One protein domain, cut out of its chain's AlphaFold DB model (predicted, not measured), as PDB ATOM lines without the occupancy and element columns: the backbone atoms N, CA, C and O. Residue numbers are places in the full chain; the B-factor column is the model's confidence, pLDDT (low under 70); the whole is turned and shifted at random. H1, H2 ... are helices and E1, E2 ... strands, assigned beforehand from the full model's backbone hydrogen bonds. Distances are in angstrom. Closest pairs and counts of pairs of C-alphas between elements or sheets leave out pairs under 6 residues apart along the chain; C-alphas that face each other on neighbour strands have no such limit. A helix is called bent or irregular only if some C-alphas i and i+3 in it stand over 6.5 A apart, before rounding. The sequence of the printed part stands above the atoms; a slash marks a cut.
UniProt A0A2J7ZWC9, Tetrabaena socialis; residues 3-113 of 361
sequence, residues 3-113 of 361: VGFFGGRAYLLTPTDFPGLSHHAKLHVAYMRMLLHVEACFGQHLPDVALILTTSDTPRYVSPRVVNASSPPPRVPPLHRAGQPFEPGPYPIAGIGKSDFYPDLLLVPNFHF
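AT A GLANCE: This is residues 3 to 113 of the 361 residues of a protein of Tetrabaena socialis (UniProt A0A2J7ZWC9). Little regular structure: a small twisted sheet of four strands has one long helix, H1, over one face, above E2 and E1, while residues 54 to 92 form a wide loop. Of 111 printed residues 38 are in named elements, E1, E2, H1, E3, E4 along the chain; the class is mixed, and the mixed sheet runs E2, E1, E3, E4. It is compact, radius of gyration of the C-alphas 14.5 A, spanning 35 by 35 by 29 A.

IN THESE COORDINATES: E1, residues 3 to 6, begins at C-alpha 3 (115.006, 190.711, 199.996). E2 is residues 9 to 12. H1, residues 24 to 45, 30.2 A, is irregular: C-alphas 41 and 44 are 9.6 A apart. E3, residues 49 to 53, is 12.7 A. E4, residues 93 to 95, ends at (122.632, 199.193, 205.878).

HOW THE PARTS SIT: Hairpin E1 and E2 has N 11 and O 4 at 2.8 A. E1 and E3 are antiparallel, N 3 and O 51 at 2.9 A; E3 and E4 parallel, N 94 and O 52 at 2.8 A. H1 is on the sheet, height 8.4 A, making two layers, sheet and helix; its C-alpha 39 is 5.7 A from C-alpha 9 of E2. In H1 16 of 18 O i to N i+4 pairs are within hydrogen-bond range. E2, H1, E3 form a split strand-helix-strand unit, E1 between its strands, crossover left-handed.

THE WHOLE: The printed part has no cut. Links E2 to H1 and E3 to E4 are long. Residues 61 to 90 have pLDDT under 70.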
ATOM      1  N   VAL A   3     114.286 191.700 200.799       92.12
ATOM      2  CA  VAL A   3     115.006 190.711 199.996       92.12
ATOM      3  C   VAL A   3     115.193 189.436 200.794       92.12
ATOM      4  O   VAL A   3     115.145 189.459 202.025       92.12
ATOM      5  N   GLY A   4     115.445 188.333 200.107       91.69
ATOM      6  CA  GLY A   4     115.791 187.086 200.767       91.69
ATOM      7  C   GLY A   4     116.520 186.119 199.861       91.69
ATOM      8  O   GLY A   4     116.572 186.319 198.650       91.69
ATOM      9  N   PHE A   5     117.070 185.079 200.473       93.50
ATOM     10  CA  PHE A   5     117.559 183.899 199.778       93.50
ATOM     11  C   PHE A   5     116.639 182.732 200.119       93.50
ATOM     12  O   PHE A   5     116.266 182.600 201.280       93.50
ATOM     13  N   PHE A   6     116.249 181.934 199.125       92.94
ATOM     14  CA  PHE A   6     115.429 180.734 199.309       92.94
ATOM     15  C   PHE A   6     115.907 179.636 198.361       92.94
ATOM     16  O   PHE A   6     116.016 179.874 197.156       92.94
ATOM     17  N   GLY A   7     116.238 178.453 198.884       91.88
ATOM     18  CA  GLY A   7     116.786 177.348 198.090       91.88
ATOM     19  C   GLY A   7     118.021 177.759 197.283       91.88
ATOM     20  O   GLY A   7     118.147 177.418 196.104       91.88
ATOM     21  N   GLY A   8     118.878 178.590 197.881       93.19
ATOM     22  CA  GLY A   8     120.091 179.097 197.252       93.19
ATOM     23  C   GLY A   8     119.926 180.230 196.236       93.19
ATOM     24  O   GLY A   8     120.908 180.591 195.596       93.19
ATOM     25  N   ARG A   9     118.722 180.792 196.064       96.06
ATOM     26  CA  ARG A   9     118.439 181.841 195.065       96.06
ATOM     27  C   ARG A   9     118.008 183.152 195.701       96.06
ATOM     28  O   ARG A   9     117.301 183.124 196.703       96.06
ATOM     29  N   ALA A  10     118.391 184.286 195.121       95.25
ATOM     30  CA  ALA A  10     118.006 185.609 195.596       95.25
ATOM     31  C   ALA A  10     116.612 186.015 195.093       95.25
ATOM     32  O   ALA A  10     116.273 185.850 193.921       95.25
ATOM     33  N   TYR A  11     115.822 186.630 195.970       92.50
ATOM     34  CA  TYR A  11     114.473 187.105 195.676       92.50
ATOM     35  C   TYR A  11     114.258 188.532 196.171       92.50
ATOM     36  O   TYR A  11     114.714 188.927 197.248       92.50
ATOM     37  N   LEU A  12     113.487 189.290 195.392       91.12
ATOM     38  CA  LEU A  12     112.838 190.512 195.845       91.12
ATOM     39  C   LEU A  12     111.471 190.133 196.427       91.12
ATOM     40  O   LEU A  12     110.623 189.616 195.708       91.12
ATOM     41  N   LEU A  13     111.264 190.377 197.720       86.31
ATOM     42  CA  LEU A  13     110.106 189.839 198.455       86.31
ATOM     43  C   LEU A  13     108.892 190.763 198.442       86.31
ATOM     44  O   LEU A  13     107.782 190.348 198.755       86.31
ATOM     45  N   THR A  14     109.100 192.025 198.078       79.50
ATOM     46  CA  THR A  14     108.042 193.031 197.983       79.50
ATOM     47  C   THR A  14     108.158 193.773 196.659       79.50
ATOM     48  O   THR A  14     109.276 194.176 196.308       79.50
ATOM     49  N   PRO A  15     107.037 194.042 195.962       81.12
ATOM     50  CA  PRO A  15     107.029 194.971 194.840       81.12
ATOM     51  C   PRO A  15     107.753 196.265 195.218       81.12
ATOM     52  O   PRO A  15     107.555 196.809 196.305       81.12
ATOM     53  N   THR A  16     108.651 196.720 194.349       82.38
ATOM     54  CA  THR A  16     109.447 197.927 194.581       82.38
ATOM     55  C   THR A  16     109.072 198.966 193.536       82.38
ATOM     56  O   THR A  16     109.261 198.738 192.343       82.38
ATOM     57  N   ASP A  17     108.555 200.108 193.987       87.25
ATOM     58  CA  ASP A  17     108.258 201.262 193.137       87.25
ATOM     59  C   ASP A  17     109.559 201.983 192.749       87.25
ATOM     60  O   ASP A  17     109.985 202.954 193.376       87.25
ATOM     61  N   PHE A  18     110.248 201.461 191.733       89.06
ATOM     62  CA  PHE A  18     111.491 202.057 191.240       89.06
ATOM     63  C   PHE A  18     111.346 203.521 190.795       89.06
ATOM     64  O   PHE A  18     112.235 204.302 191.145       89.06
ATOM     65  N   PRO A  19     110.280 203.927 190.072       90.31
ATOM     66  CA  PRO A  19     110.030 205.337 189.776       90.31
ATOM     67  C   PRO A  19     109.985 206.223 191.030       90.31
ATOM     68  O   PRO A  19     110.665 207.253 191.070       90.31
ATOM     69  N   GLY A  20     109.269 205.798 192.075       90.38
ATOM     70  CA  GLY A  20     109.161 206.537 193.338       90.38
ATOM     71  C   GLY A  20     110.476 206.666 194.119       90.38
ATOM     72  O   GLY A  20     110.649 207.602 194.900       90.38
ATOM     73  N   LEU A  21     111.451 205.778 193.885       87.50
ATOM     74  CA  LEU A  21     112.747 205.797 194.577       87.50
ATOM     75  C   LEU A  21     113.728 206.866 194.061       87.50
ATOM     76  O   LEU A  21     114.747 207.116 194.712       87.50
ATOM     77  N   SER A  22     113.463 207.514 192.921       92.06
ATOM     78  CA  SER A  22     114.333 208.564 192.365       92.06
ATOM     79  C   SER A  22     115.812 208.114 192.300       92.06
ATOM     80  O   SER A  22     116.128 207.019 191.829       92.06
ATOM     81  N   HIS A  23     116.757 208.925 192.787       89.12
ATOM     82  CA  HIS A  23     118.184 208.598 192.784       89.12
ATOM     83  C   HIS A  23     118.542 207.343 193.605       89.12
ATOM     84  O   HIS A  23     119.562 206.712 193.310       89.12
ATOM     85  N   HIS A  24     117.702 206.920 194.563       91.06
ATOM     86  CA  HIS A  24     117.909 205.680 195.316       91.06
ATOM     87  C   HIS A  24     117.668 204.421 194.473       91.06
ATOM     88  O   HIS A  24     118.211 203.368 194.809       91.06
ATOM     89  N   ALA A  25     116.942 204.506 193.351       92.75
ATOM     90  CA  ALA A  25     116.716 203.361 192.462       92.75
ATOM     91  C   ALA A  25     118.044 202.728 192.006       92.75
ATOM     92  O   ALA A  25     118.212 201.511 192.058       92.75
ATOM     93  N   LYS A  26     119.041 203.555 191.661       92.50
ATOM     94  CA  LYS A  26     120.382 203.089 191.259       92.50
ATOM     95  C   LYS A  26     121.123 202.378 192.394       92.50
ATOM     96  O   LYS A  26     121.858 201.425 192.143       92.50
ATOM     97  N   LEU A  27     120.916 202.820 193.632       93.88
ATOM     98  CA  LEU A  27     121.527 202.217 194.819       93.88
ATOM     99  C   LEU A  27     120.915 200.836 195.093       93.88
ATOM    100  O   LEU A  27     121.633 199.882 195.384       93.88
ATOM    101  N   HIS A  28     119.596 200.710 194.920       92.44
ATOM    102  CA  HIS A  28     118.893 199.428 195.002       92.44
ATOM    103  C   HIS A  28     119.360 198.442 193.930       92.44
ATOM    104  O   HIS A  28     119.649 197.296 194.260       92.44
ATOM    105  N   VAL A  29     119.525 198.890 192.682       92.75
ATOM    106  CA  VAL A  29     120.087 198.056 191.604       92.75
ATOM    107  C   VAL A  29     121.500 197.569 191.949       92.75
ATOM    108  O   VAL A  29     121.827 196.408 191.707       92.75
ATOM    109  N   ALA A  30     122.336 198.409 192.567       92.81
ATOM    110  CA  ALA A  30     123.671 197.994 192.997       92.81
ATOM    111  C   ALA A  30     123.617 196.876 194.053       92.81
ATOM    112  O   ALA A  30     124.389 195.921 193.980       92.81
ATOM    113  N   TYR A  31     122.673 196.953 194.996       94.12
ATOM    114  CA  TYR A  31     122.443 195.870 195.949       94.12
ATOM    115  C   TYR A  31     121.874 194.612 195.302       94.12
ATOM    116  O   TYR A  31     122.294 193.522 195.670       94.12
ATOM    117  N   MET A  32     120.976 194.725 194.323       93.44
ATOM    118  CA  MET A  32     120.501 193.555 193.573       93.44
ATOM    119  C   MET A  32     121.662 192.833 192.894       93.44
ATOM    120  O   MET A  32     121.768 191.615 192.989       93.44
ATOM    121  N   ARG A  33     122.596 193.580 192.297       92.50
ATOM    122  CA  ARG A  33     123.826 193.004 191.743       92.50
ATOM    123  C   ARG A  33     124.681 192.313 192.810       92.50
ATOM    124  O   ARG A  33     125.235 191.255 192.533       92.50
ATOM    125  N   MET A  34     124.774 192.884 194.011       92.00
ATOM    126  CA  MET A  34     125.476 192.257 195.135       92.00
ATOM    127  C   MET A  34     124.805 190.945 195.562       92.00
ATOM    128  O   MET A  34     125.491 189.952 195.766       92.00
ATOM    129  N   LEU A  35     123.473 190.913 195.644       93.50
ATOM    130  CA  LEU A  35     122.712 189.709 195.991       93.50
ATOM    131  C   LEU A  35     122.881 188.606 194.943       93.50
ATOM    132  O   LEU A  35     123.123 187.463 195.314       93.50
ATOM    133  N   LEU A  36     122.831 188.951 193.654       94.56
ATOM    134  CA  LEU A  36     123.087 188.006 192.561       94.56
ATOM    135  C   LEU A  36     124.525 187.472 192.582       94.56
ATOM    136  O   LEU A  36     124.756 186.313 192.257       94.56
ATOM    137  N   HIS A  37     125.496 188.297 192.982       92.62
ATOM    138  CA  HIS A  37     126.870 187.838 193.179       92.62
ATOM    139  C   HIS A  37     126.949 186.834 194.342       92.62
ATOM    140  O   HIS A  37     127.548 185.777 194.188       92.62
ATOM    141  N   VAL A  38     126.294 187.111 195.473       93.12
ATOM    142  CA  VAL A  38     126.214 186.173 196.606       93.12
ATOM    143  C   VAL A  38     125.540 184.859 196.183       93.12
ATOM    144  O   VAL A  38     126.088 183.794 196.455       93.12
ATOM    145  N   GLU A  39     124.419 184.917 195.458       95.50
ATOM    146  CA  GLU A  39     123.768 183.740 194.855       95.50
ATOM    147  C   GLU A  39     124.739 182.944 193.978       95.50
ATOM    148  O   GLU A  39     124.892 181.744 194.176       95.50
ATOM    149  N   ALA A  40     125.451 183.600 193.059       95.94
ATOM    150  CA  ALA A  40     126.396 182.926 192.172       95.94
ATOM    151  C   ALA A  40     127.580 182.290 192.924       95.94
ATOM    152  O   ALA A  40     128.050 181.223 192.537       95.94
ATOM    153  N   CYS A  41     128.069 182.932 193.990       96.00
ATOM    154  CA  CYS A  41     129.201 182.437 194.773       96.00
ATOM    155  C   CYS A  41     128.851 181.241 195.657       96.00
ATOM    156  O   CYS A  41     129.676 180.345 195.820       96.00
ATOM    157  N   PHE A  42     127.670 181.253 196.274       95.38
ATOM    158  CA  PHE A  42     127.336 180.308 197.341       95.38
ATOM    159  C   PHE A  42     126.211 179.338 196.962       95.38
ATOM    160  O   PHE A  42     126.156 178.239 197.513       95.38
ATOM    161  N   GLY A  43     125.339 179.697 196.016       94.75
ATOM    162  CA  GLY A  43     124.258 178.851 195.511       94.75
ATOM    163  C   GLY A  43     123.474 178.164 196.629       94.75
ATOM    164  O   GLY A  43     123.042 178.802 197.586       94.75
ATOM    165  N   GLN A  44     123.352 176.836 196.546       94.94
ATOM    166  CA  GLN A  44     122.617 175.998 197.508       94.94
ATOM    167  C   GLN A  44     123.165 176.025 198.946       94.94
ATOM    168  O   GLN A  44     122.503 175.537 199.856       94.94
ATOM    169  N   HIS A  45     124.352 176.592 199.184       95.56
ATOM    170  CA  HIS A  45     124.880 176.775 200.538       95.56
ATOM    171  C   HIS A  45     124.283 177.988 201.263       95.56
ATOM    172  O   HIS A  45     124.522 178.155 202.460       95.56
ATOM    173  N   LEU A  46     123.525 178.844 200.569       92.44
ATOM    174  CA  LEU A  46     122.837 179.964 201.204       92.44
ATOM    175  C   LEU A  46     121.604 179.464 201.964       92.44
ATOM    176  O   LEU A  46     120.760 178.795 201.366       92.44
ATOM    177  N   PRO A  47     121.469 179.806 203.255       91.56
ATOM    178  CA  PRO A  47     120.285 179.453 204.017       91.56
ATOM    179  C   PRO A  47     119.077 180.273 203.565       91.56
ATOM    180  O   PRO A  47     119.215 181.406 203.095       91.56
ATOM    181  N   ASP A  48     117.889 179.725 203.809       88.19
ATOM    182  CA  ASP A  48     116.640 180.457 203.641       88.19
ATOM    183  C   ASP A  48     116.571 181.613 204.651       88.19
ATOM    184  O   ASP A  48     116.536 181.401 205.868       88.19
ATOM    185  N   VAL A  49     116.579 182.854 204.163       87.69
ATOM    186  CA  VAL A  49     116.639 184.059 205.000       87.69
ATOM    187  C   VAL A  49     115.942 185.237 204.332       87.69
ATOM    188  O   VAL A  49     115.984 185.381 203.114       87.69
ATOM    189  N   ALA A  50     115.349 186.124 205.132       86.25
ATOM    190  CA  ALA A  50     114.776 187.388 204.679       86.25
ATOM    191  C   ALA A  50     115.302 188.570 205.510       86.25
ATOM    192  O   ALA A  50     115.482 188.461 206.724       86.25
ATOM    193  N   LEU A  51     115.552 189.703 204.852       88.56
ATOM    194  CA  LEU A  51     116.089 190.922 205.460       88.56
ATOM    195  C   LEU A  51     115.639 192.186 204.708       88.56
ATOM    196  O   LEU A  51     115.234 192.144 203.545       88.56
ATOM    197  N   ILE A  52     115.733 193.340 205.369       88.88
ATOM    198  CA  ILE A  52     115.437 194.650 204.774       88.88
ATOM    199  C   ILE A  52     116.743 195.355 204.447       88.88
ATOM    200  O   ILE A  52     117.486 195.739 205.342       88.88
ATOM    201  N   LEU A  53     116.996 195.614 203.167       91.31
ATOM    202  CA  LEU A  53     118.094 196.480 202.742       91.31
ATOM    203  C   LEU A  53     117.635 197.938 202.690       91.31
ATOM    204  O   LEU A  53     116.679 198.277 201.976       91.31
ATOM    205  N   THR A  54     118.343 198.802 203.420       91.69
ATOM    206  CA  THR A  54     118.198 200.258 203.341       91.69
ATOM    207  C   THR A  54     119.323 200.891 202.522       91.69
ATOM    208  O   THR A  54     120.489 200.499 202.594       91.69
ATOM    209  N   THR A  55     118.960 201.899 201.732       92.75
ATOM    210  CA  THR A  55     119.883 202.759 200.976       92.75
ATOM    211  C   THR A  55     120.011 204.148 201.609       92.75
ATOM    212  O   THR A  55     120.565 205.051 200.990       92.75
ATOM    213  N   SER A  56     119.483 204.345 202.824       91.81
ATOM    214  CA  SER A  56     119.610 205.615 203.540       91.81
ATOM    215  C   SER A  56     121.049 205.844 204.000       91.81
ATOM    216  O   SER A  56     121.692 204.927 204.511       91.81
ATOM    217  N   ASP A  57     121.530 207.080 203.865       90.25
ATOM    218  CA  ASP A  57     122.864 207.480 204.326       90.25
ATOM    219  C   ASP A  57     123.007 207.447 205.853       90.25
ATOM    220  O   ASP A  57     124.116 207.304 206.369       90.25
ATOM    221  N   THR A  58     121.897 207.583 206.581       89.25
ATOM    222  CA  THR A  58     121.860 207.480 208.041       89.25
ATOM    223  C   THR A  58     121.006 206.304 208.484       89.25
ATOM    224  O   THR A  58     119.957 206.057 207.880       89.25
ATOM    225  N   PRO A  59     121.365 205.630 209.584       86.56
ATOM    226  CA  PRO A  59     120.463 204.681 210.218       86.56
ATOM    227  C   PRO A  59     119.165 205.401 210.623       86.56
ATOM    228  O   PRO A  59     119.175 206.398 211.340       86.56
ATOM    229  N   ARG A  60     118.032 204.925 210.103       75.69
ATOM    230  CA  ARG A  60     116.692 205.470 210.400       75.69
ATOM    231  C   ARG A  60     115.915 204.613 211.396       75.69
ATOM    232  O   ARG A  60     114.943 205.087 211.968       75.69
ATOM    233  N   TYR A  61     116.338 203.370 211.593       68.44
ATOM    234  CA  TYR A  61     115.603 202.380 212.363       68.44
ATOM    235  C   TYR A  61     116.297 202.116 213.684       68.44
ATOM    236  O   TYR A  61     117.398 201.575 213.695       68.44
ATOM    237  N   VAL A  62     115.641 202.486 214.780       56.84
ATOM    238  CA  VAL A  62     116.005 202.025 216.120       56.84
ATOM    239  C   VAL A  62     115.478 200.601 216.273       56.84
ATOM    240  O   VAL A  62     114.385 200.285 215.807       56.84
ATOM    241  N   SER A  63     116.282 199.740 216.886       50.72
ATOM    242  CA  SER A  63     115.928 198.356 217.181       50.72
ATOM    243  C   SER A  63     114.525 198.186 217.783       50.72
ATOM    244  O   SER A  63     114.151 198.962 218.667       50.72
ATOM    245  N   PRO A  64     113.808 197.099 217.448       46.94
ATOM    246  CA  PRO A  64     112.640 196.629 218.189       46.94
ATOM    247  C   PRO A  64     112.874 196.361 219.684       46.94
ATOM    248  O   PRO A  64     111.911 196.286 220.438       46.94
ATOM    249  N   ARG A  65     114.123 196.296 220.171       46.31
ATOM    250  CA  ARG A  65     114.392 196.314 221.623       46.31
ATOM    251  C   ARG A  65     113.916 197.612 222.296       46.31
ATOM    252  O   ARG A  65     113.696 197.616 223.499       46.31
ATOM    253  N   VAL A  66     113.709 198.677 221.516       47.12
ATOM    254  CA  VAL A  66     113.017 199.919 221.912       47.12
ATOM    255  C   VAL A  66     111.601 199.992 221.307       47.12
ATOM    256  O   VAL A  66     110.749 200.719 221.810       47.12
ATOM    257  N   VAL A  67     111.314 199.220 220.251       42.84
ATOM    258  CA  VAL A  67     110.044 199.248 219.509       42.84
ATOM    259  C   VAL A  67     109.319 197.898 219.590       42.84
ATOM    260  O   VAL A  67     109.464 197.036 218.732       42.84
ATOM    261  N   ASN A  68     108.454 197.793 220.598       38.16
ATOM    262  CA  ASN A  68     107.272 196.930 220.647       38.16
ATOM    263  C   ASN A  68     107.480 195.400 220.632       38.16
ATOM    264  O   ASN A  68     107.527 194.749 219.588       38.16
ATOM    265  N   ALA A  69     107.350 194.807 221.822       44.97
ATOM    266  CA  ALA A  69     107.053 193.388 222.056       44.97
ATOM    267  C   ALA A  69     105.680 192.919 221.496       44.97
ATOM    268  O   ALA A  69     105.226 191.825 221.815       44.97
ATOM    269  N   SER A  70     104.999 193.741 220.686       44.88
ATOM    270  CA  SER A  70     103.665 193.485 220.133       44.88
ATOM    271  C   SER A  70     103.661 193.076 218.656       44.88
ATOM    272  O   SER A  70     102.598 192.768 218.120       44.88
ATOM    273  N   SER A  71     104.813 193.086 217.972       45.91
ATOM    274  CA  SER A  71     104.904 192.469 216.643       45.91
ATOM    275  C   SER A  71     104.891 190.949 216.819       45.91
ATOM    276  O   SER A  71     105.678 190.451 217.629       45.91
ATOM    277  N   PRO A  72     104.042 190.198 216.093       52.41
ATOM    278  CA  PRO A  72     104.092 188.745 216.125       52.41
ATOM    279  C   PRO A  72     105.525 188.272 215.848       52.41
ATOM    280  O   PRO A  72     106.187 188.841 214.969       52.41
ATOM    281  N   PRO A  73     106.030 187.267 216.584       53.56
ATOM    282  CA  PRO A  73     107.337 186.705 216.294       53.56
ATOM    283  C   PRO A  73     107.359 186.251 214.828       53.56
ATOM    284  O   PRO A  73     106.418 185.577 214.390       53.56
ATOM    285  N   PRO A  74     108.386 186.630 214.045       54.19
ATOM    286  CA  PRO A  74     108.474 186.197 212.661       54.19
ATOM    287  C   PRO A  74     108.518 184.667 212.630       54.19
ATOM    288  O   PRO A  74     109.185 184.042 213.459       54.19
ATOM    289  N   ARG A  75     107.811 184.045 211.682       59.03
ATOM    290  CA  ARG A  75     107.961 182.605 211.444       59.03
ATOM    291  C   ARG A  75     109.376 182.340 210.934       59.03
ATOM    292  O   ARG A  75     109.794 182.920 209.936       59.03
ATOM    293  N   VAL A  76     110.105 181.472 211.634       55.94
ATOM    294  CA  VAL A  76     111.459 181.041 211.269       55.94
ATOM    295  C   VAL A  76     111.441 179.524 211.030       55.94
ATOM    296  O   VAL A  76     111.082 178.793 211.955       55.94
ATOM    297  N   PRO A  77     111.820 179.033 209.833       58.53
ATOM    298  CA  PRO A  77     112.193 179.805 208.644       58.53
ATOM    299  C   PRO A  77     110.975 180.515 208.017       58.53
ATOM    300  O   PRO A  77     109.845 180.042 208.173       58.53
ATOM    301  N   PRO A  78     111.177 181.643 207.312       61.22
ATOM    302  CA  PRO A  78     110.103 182.276 206.557       61.22
ATOM    303  C   PRO A  78     109.522 181.272 205.552       61.22
ATOM    304  O   PRO A  78     110.239 180.726 204.716       61.22
ATOM    305  N   LEU A  79     108.219 181.002 205.641       59.41
ATOM    306  CA  LEU A  79     107.538 180.103 204.711       59.41
ATOM    307  C   LEU A  79     107.308 180.834 203.388       59.41
ATOM    308  O   LEU A  79     106.372 181.618 203.260       59.41
ATOM    309  N   HIS A  80     108.132 180.546 202.385       57.41
ATOM    310  CA  HIS A  80     107.838 180.934 201.011       57.41
ATOM    311  C   HIS A  80     107.099 179.791 200.303       57.41
ATOM    312  O   HIS A  80     107.702 178.808 199.874       57.41
ATOM    313  N   ARG A  81     105.773 179.909 200.162       64.06
ATOM    314  CA  ARG A  81     104.994 179.061 199.245       64.06
ATOM    315  C   ARG A  81     104.776 179.824 197.946       64.06
ATOM    316  O   ARG A  81     104.268 180.942 197.974       64.06
ATOM    317  N   ALA A  82     105.138 179.216 196.818       55.62
ATOM    318  CA  ALA A  82     104.876 179.796 195.504       55.62
ATOM    319  C   ALA A  82     103.387 180.177 195.382       55.62
ATOM    320  O   ALA A  82     102.512 179.351 195.637       55.62
ATOM    321  N   GLY A  83     103.112 181.437 195.036       59.41
ATOM    322  CA  GLY A  83     101.751 181.968 194.900       59.41
ATOM    323  C   GLY A  83     101.120 182.548 196.174       59.41
ATOM    324  O   GLY A  83      99.990 183.021 196.096       59.41
ATOM    325  N   GLN A  84     101.807 182.558 197.324       61.12
ATOM    326  CA  GLN A  84     101.323 183.240 198.535       61.12
ATOM    327  C   GLN A  84     102.025 184.592 198.757       61.12
ATOM    328  O   GLN A  84     103.214 184.714 198.452       61.12
ATOM    329  N   PRO A  85     101.323 185.614 199.293       59.34
ATOM    330  CA  PRO A  85     101.947 186.871 199.693       59.34
ATOM    331  C   PRO A  85     103.001 186.633 200.777       59.34
ATOM    332  O   PRO A  85     102.787 185.852 201.702       59.34
ATOM    333  N   PHE A  86     104.126 187.335 200.682       62.50
ATOM    334  CA  PHE A  86     105.152 187.314 201.716       62.50
ATOM    335  C   PHE A  86     104.618 187.930 203.020       62.50
ATOM    336  O   PHE A  86     104.179 189.082 203.023       62.50
ATOM    337  N   GLU A  87     104.652 187.175 204.122       60.56
ATOM    338  CA  GLU A  87     104.248 187.672 205.442       60.56
ATOM    339  C   GLU A  87     105.218 188.790 205.893       60.56
ATOM    340  O   GLU A  87     106.426 188.557 205.973       60.56
ATOM    341  N   PRO A  88     104.755 190.014 206.199       54.81
ATOM    342  CA  PRO A  88     105.615 191.048 206.763       54.81
ATOM    343  C   PRO A  88     105.959 190.690 208.216       54.81
ATOM    344  O   PRO A  88     105.080 190.655 209.073       54.81
ATOM    345  N   GLY A  89     107.229 190.430 208.512       54.91
ATOM    346  CA  GLY A  89     107.745 190.275 209.872       54.91
ATOM    347  C   GLY A  89     108.618 191.465 210.283       54.91
ATOM    348  O   GLY A  89     108.983 192.289 209.435       54.91
ATOM    349  N   PRO A  90     109.026 191.561 211.560       64.56
ATOM    350  CA  PRO A  90     110.180 192.374 211.912       64.56
ATOM    351  C   PRO A  90     111.432 191.686 211.352       64.56
ATOM    352  O   PRO A  90     112.018 190.798 211.967       64.56
ATOM    353  N   TYR A  91     111.816 192.064 210.139       73.25
ATOM    354  CA  TYR A  91     113.017 191.554 209.489       73.25
ATOM    355  C   TYR A  91     114.255 192.329 209.943       73.25
ATOM    356  O   TYR A  91     114.173 193.546 210.141       73.25
ATOM    357  N   PRO A  92     115.419 191.664 210.059       82.88
ATOM    358  CA  PRO A  92     116.663 192.360 210.339       82.88
ATOM    359  C   PRO A  92     116.934 193.395 209.245       82.88
ATOM    360  O   PRO A  92     116.745 193.140 208.052       82.88
ATOM    361  N   ILE A  93     117.368 194.580 209.664       86.88
ATOM    362  CA  ILE A  93     117.611 195.704 208.764       86.88
ATOM    363  C   ILE A  93     119.106 195.809 208.523       86.88
ATOM    364  O   ILE A  93     119.890 195.908 209.461       86.88
ATOM    365  N   ALA A  94     119.488 195.815 207.256       91.94
ATOM    366  CA  ALA A  94     120.857 195.911 206.802       91.94
ATOM    367  C   ALA A  94     121.117 197.250 206.098       91.94
ATOM    368  O   ALA A  94     120.331 197.688 205.253       91.94
ATOM    369  N   GLY A  95     122.235 197.898 206.431       93.38
ATOM    370  CA  GLY A  95     122.632 199.193 205.878       93.38
ATOM    371  C   GLY A  95     124.145 199.407 205.855       93.38
ATOM    372  O   GLY A  95     124.919 198.599 206.362       93.38
ATOM    373  N   ILE A  96     124.571 200.514 205.243       94.38
ATOM    374  CA  ILE A  96     125.994 200.776 204.968       94.38
ATOM    375  C   ILE A  96     126.791 201.235 206.192       94.38
ATOM    376  O   ILE A  96     128.010 201.079 206.227       94.38
ATOM    377  N   GLY A  97     126.124 201.833 207.179       93.50
ATOM    378  CA  GLY A  97     126.768 202.436 208.337       93.50
ATOM    379  C   GLY A  97     125.804 202.634 209.499       93.50
ATOM    380  O   GLY A  97     124.601 202.805 209.293       93.50
ATOM    381  N   LYS A  98     126.345 202.607 210.717       92.69
ATOM    382  CA  LYS A  98     125.603 202.787 211.972       92.69
ATOM    383  C   LYS A  98     126.472 203.420 213.052       92.69
ATOM    384  O   LYS A  98     127.674 203.552 212.856       92.69
ATOM    385  N   SER A  99     125.860 203.808 214.160       90.50
ATOM    386  CA  SER A  99     126.522 204.092 215.438       90.50
ATOM    387  C   SER A  99     126.117 203.025 216.459       90.50
ATOM    388  O   SER A  99     125.267 202.177 216.164       90.50
ATOM    389  N   ASP A 100     126.701 203.057 217.656       87.62
ATOM    390  CA  ASP A 100     126.352 202.100 218.713       87.62
ATOM    391  C   ASP A 100     124.929 202.313 219.259       87.62
ATOM    392  O   ASP A 100     124.327 201.369 219.767       87.62
ATOM    393  N   PHE A 101     124.315 203.477 219.009       84.88
ATOM    394  CA  PHE A 101     122.881 203.722 219.226       84.88
ATOM    395  C   PHE A 101     121.958 202.821 218.379       84.88
ATOM    396  O   PHE A 101     120.787 202.628 218.710       84.88
ATOM    397  N   TYR A 102     122.465 202.242 217.287       84.81
ATOM    398  CA  TYR A 102     121.708 201.382 216.372       84.81
ATOM    399  C   TYR A 102     122.271 199.950 216.343       84.81
ATOM    400  O   TYR A 102     122.690 199.475 215.283       84.81
ATOM    401  N   PRO A 103     122.296 199.224 217.475       79.69
ATOM    402  CA  PRO A 103     123.054 197.980 217.594       79.69
ATOM    403  C   PRO A 103     122.552 196.882 216.649       79.69
ATOM    404  O   PRO A 103     123.367 196.158 216.078       79.69
ATOM    405  N   ASP A 104     121.246 196.828 216.391       77.75
ATOM    406  CA  ASP A 104     120.604 195.778 215.588       77.75
ATOM    407  C   ASP A 104     120.627 196.026 214.070       77.75
ATOM    408  O   ASP A 104     120.165 195.187 213.297       77.75
ATOM    409  N   LEU A 105     121.195 197.149 213.609       86.38
ATOM    410  CA  LEU A 105     121.429 197.340 212.179       86.38
ATOM    411  C   LEU A 105     122.595 196.447 211.726       86.38
ATOM    412  O   LEU A 105     123.737 196.609 212.172       86.38
ATOM    413  N   LEU A 106     122.324 195.520 210.812       90.31
ATOM    414  CA  LEU A 106     123.345 194.693 210.181       90.31
ATOM    415  C   LEU A 106     124.157 195.547 209.203       90.31
ATOM    416  O   LEU A 106     123.611 196.222 208.332       90.31
ATOM    417  N   LEU A 107     125.479 195.538 209.340       92.69
ATOM    418  CA  LEU A 107     126.341 196.281 208.427       92.69
ATOM    419  C   LEU A 107     126.632 195.442 207.188       92.69
ATOM    420  O   LEU A 107     127.126 194.323 207.297       92.69
ATOM    421  N   VAL A 108     126.362 196.011 206.018       93.62
ATOM    422  CA  VAL A 108     126.673 195.409 204.716       93.62
ATOM    423  C   VAL A 108     127.627 196.305 203.923       93.62
ATOM    424  O   VAL A 108     127.743 197.500 204.224       93.62
ATOM    425  N   PRO A 109     128.330 195.764 202.910       92.25
ATOM    426  CA  PRO A 109     129.152 196.576 202.029       92.25
ATOM    427  C   PRO A 109     128.372 197.723 201.393       92.25
ATOM    428  O   PRO A 109     127.200 197.593 201.038       92.25
ATOM    429  N   ASN A 110     129.037 198.868 201.244       91.94
ATOM    430  CA  ASN A 110     128.430 200.038 200.628       91.94
ATOM    431  C   ASN A 110     128.088 199.744 199.157       91.94
ATOM    432  O   ASN A 110     128.932 199.247 198.415       91.94
ATOM    433  N   PHE A 111     126.890 200.120 198.701       91.06
ATOM    434  CA  PHE A 111     126.485 200.018 197.290       91.06
ATOM    435  C   PHE A 111     127.489 200.674 196.320       91.06
ATOM    436  O   PHE A 111     127.591 200.284 195.155       91.06
ATOM    437  N   HIS A 112     128.289 201.634 196.798       89.25
ATOM    438  CA  HIS A 112     129.368 202.241 196.029       89.25
ATOM    439  C   HIS A 112     130.459 201.266 195.571       89.25
ATOM    440  O   HIS A 112     131.073 201.557 194.546       89.25
ATOM    441  N   PHE A 113     130.674 200.127 196.242       85.00
ATOM    442  CA  PHE A 113     131.631 199.108 195.785       85.00
ATOM    443  C   PHE A 113     131.299 198.640 194.363       85.00
ATOM    444  O   PHE A 113     132.149 198.672 193.472       85.00
TER     445      PHE A 113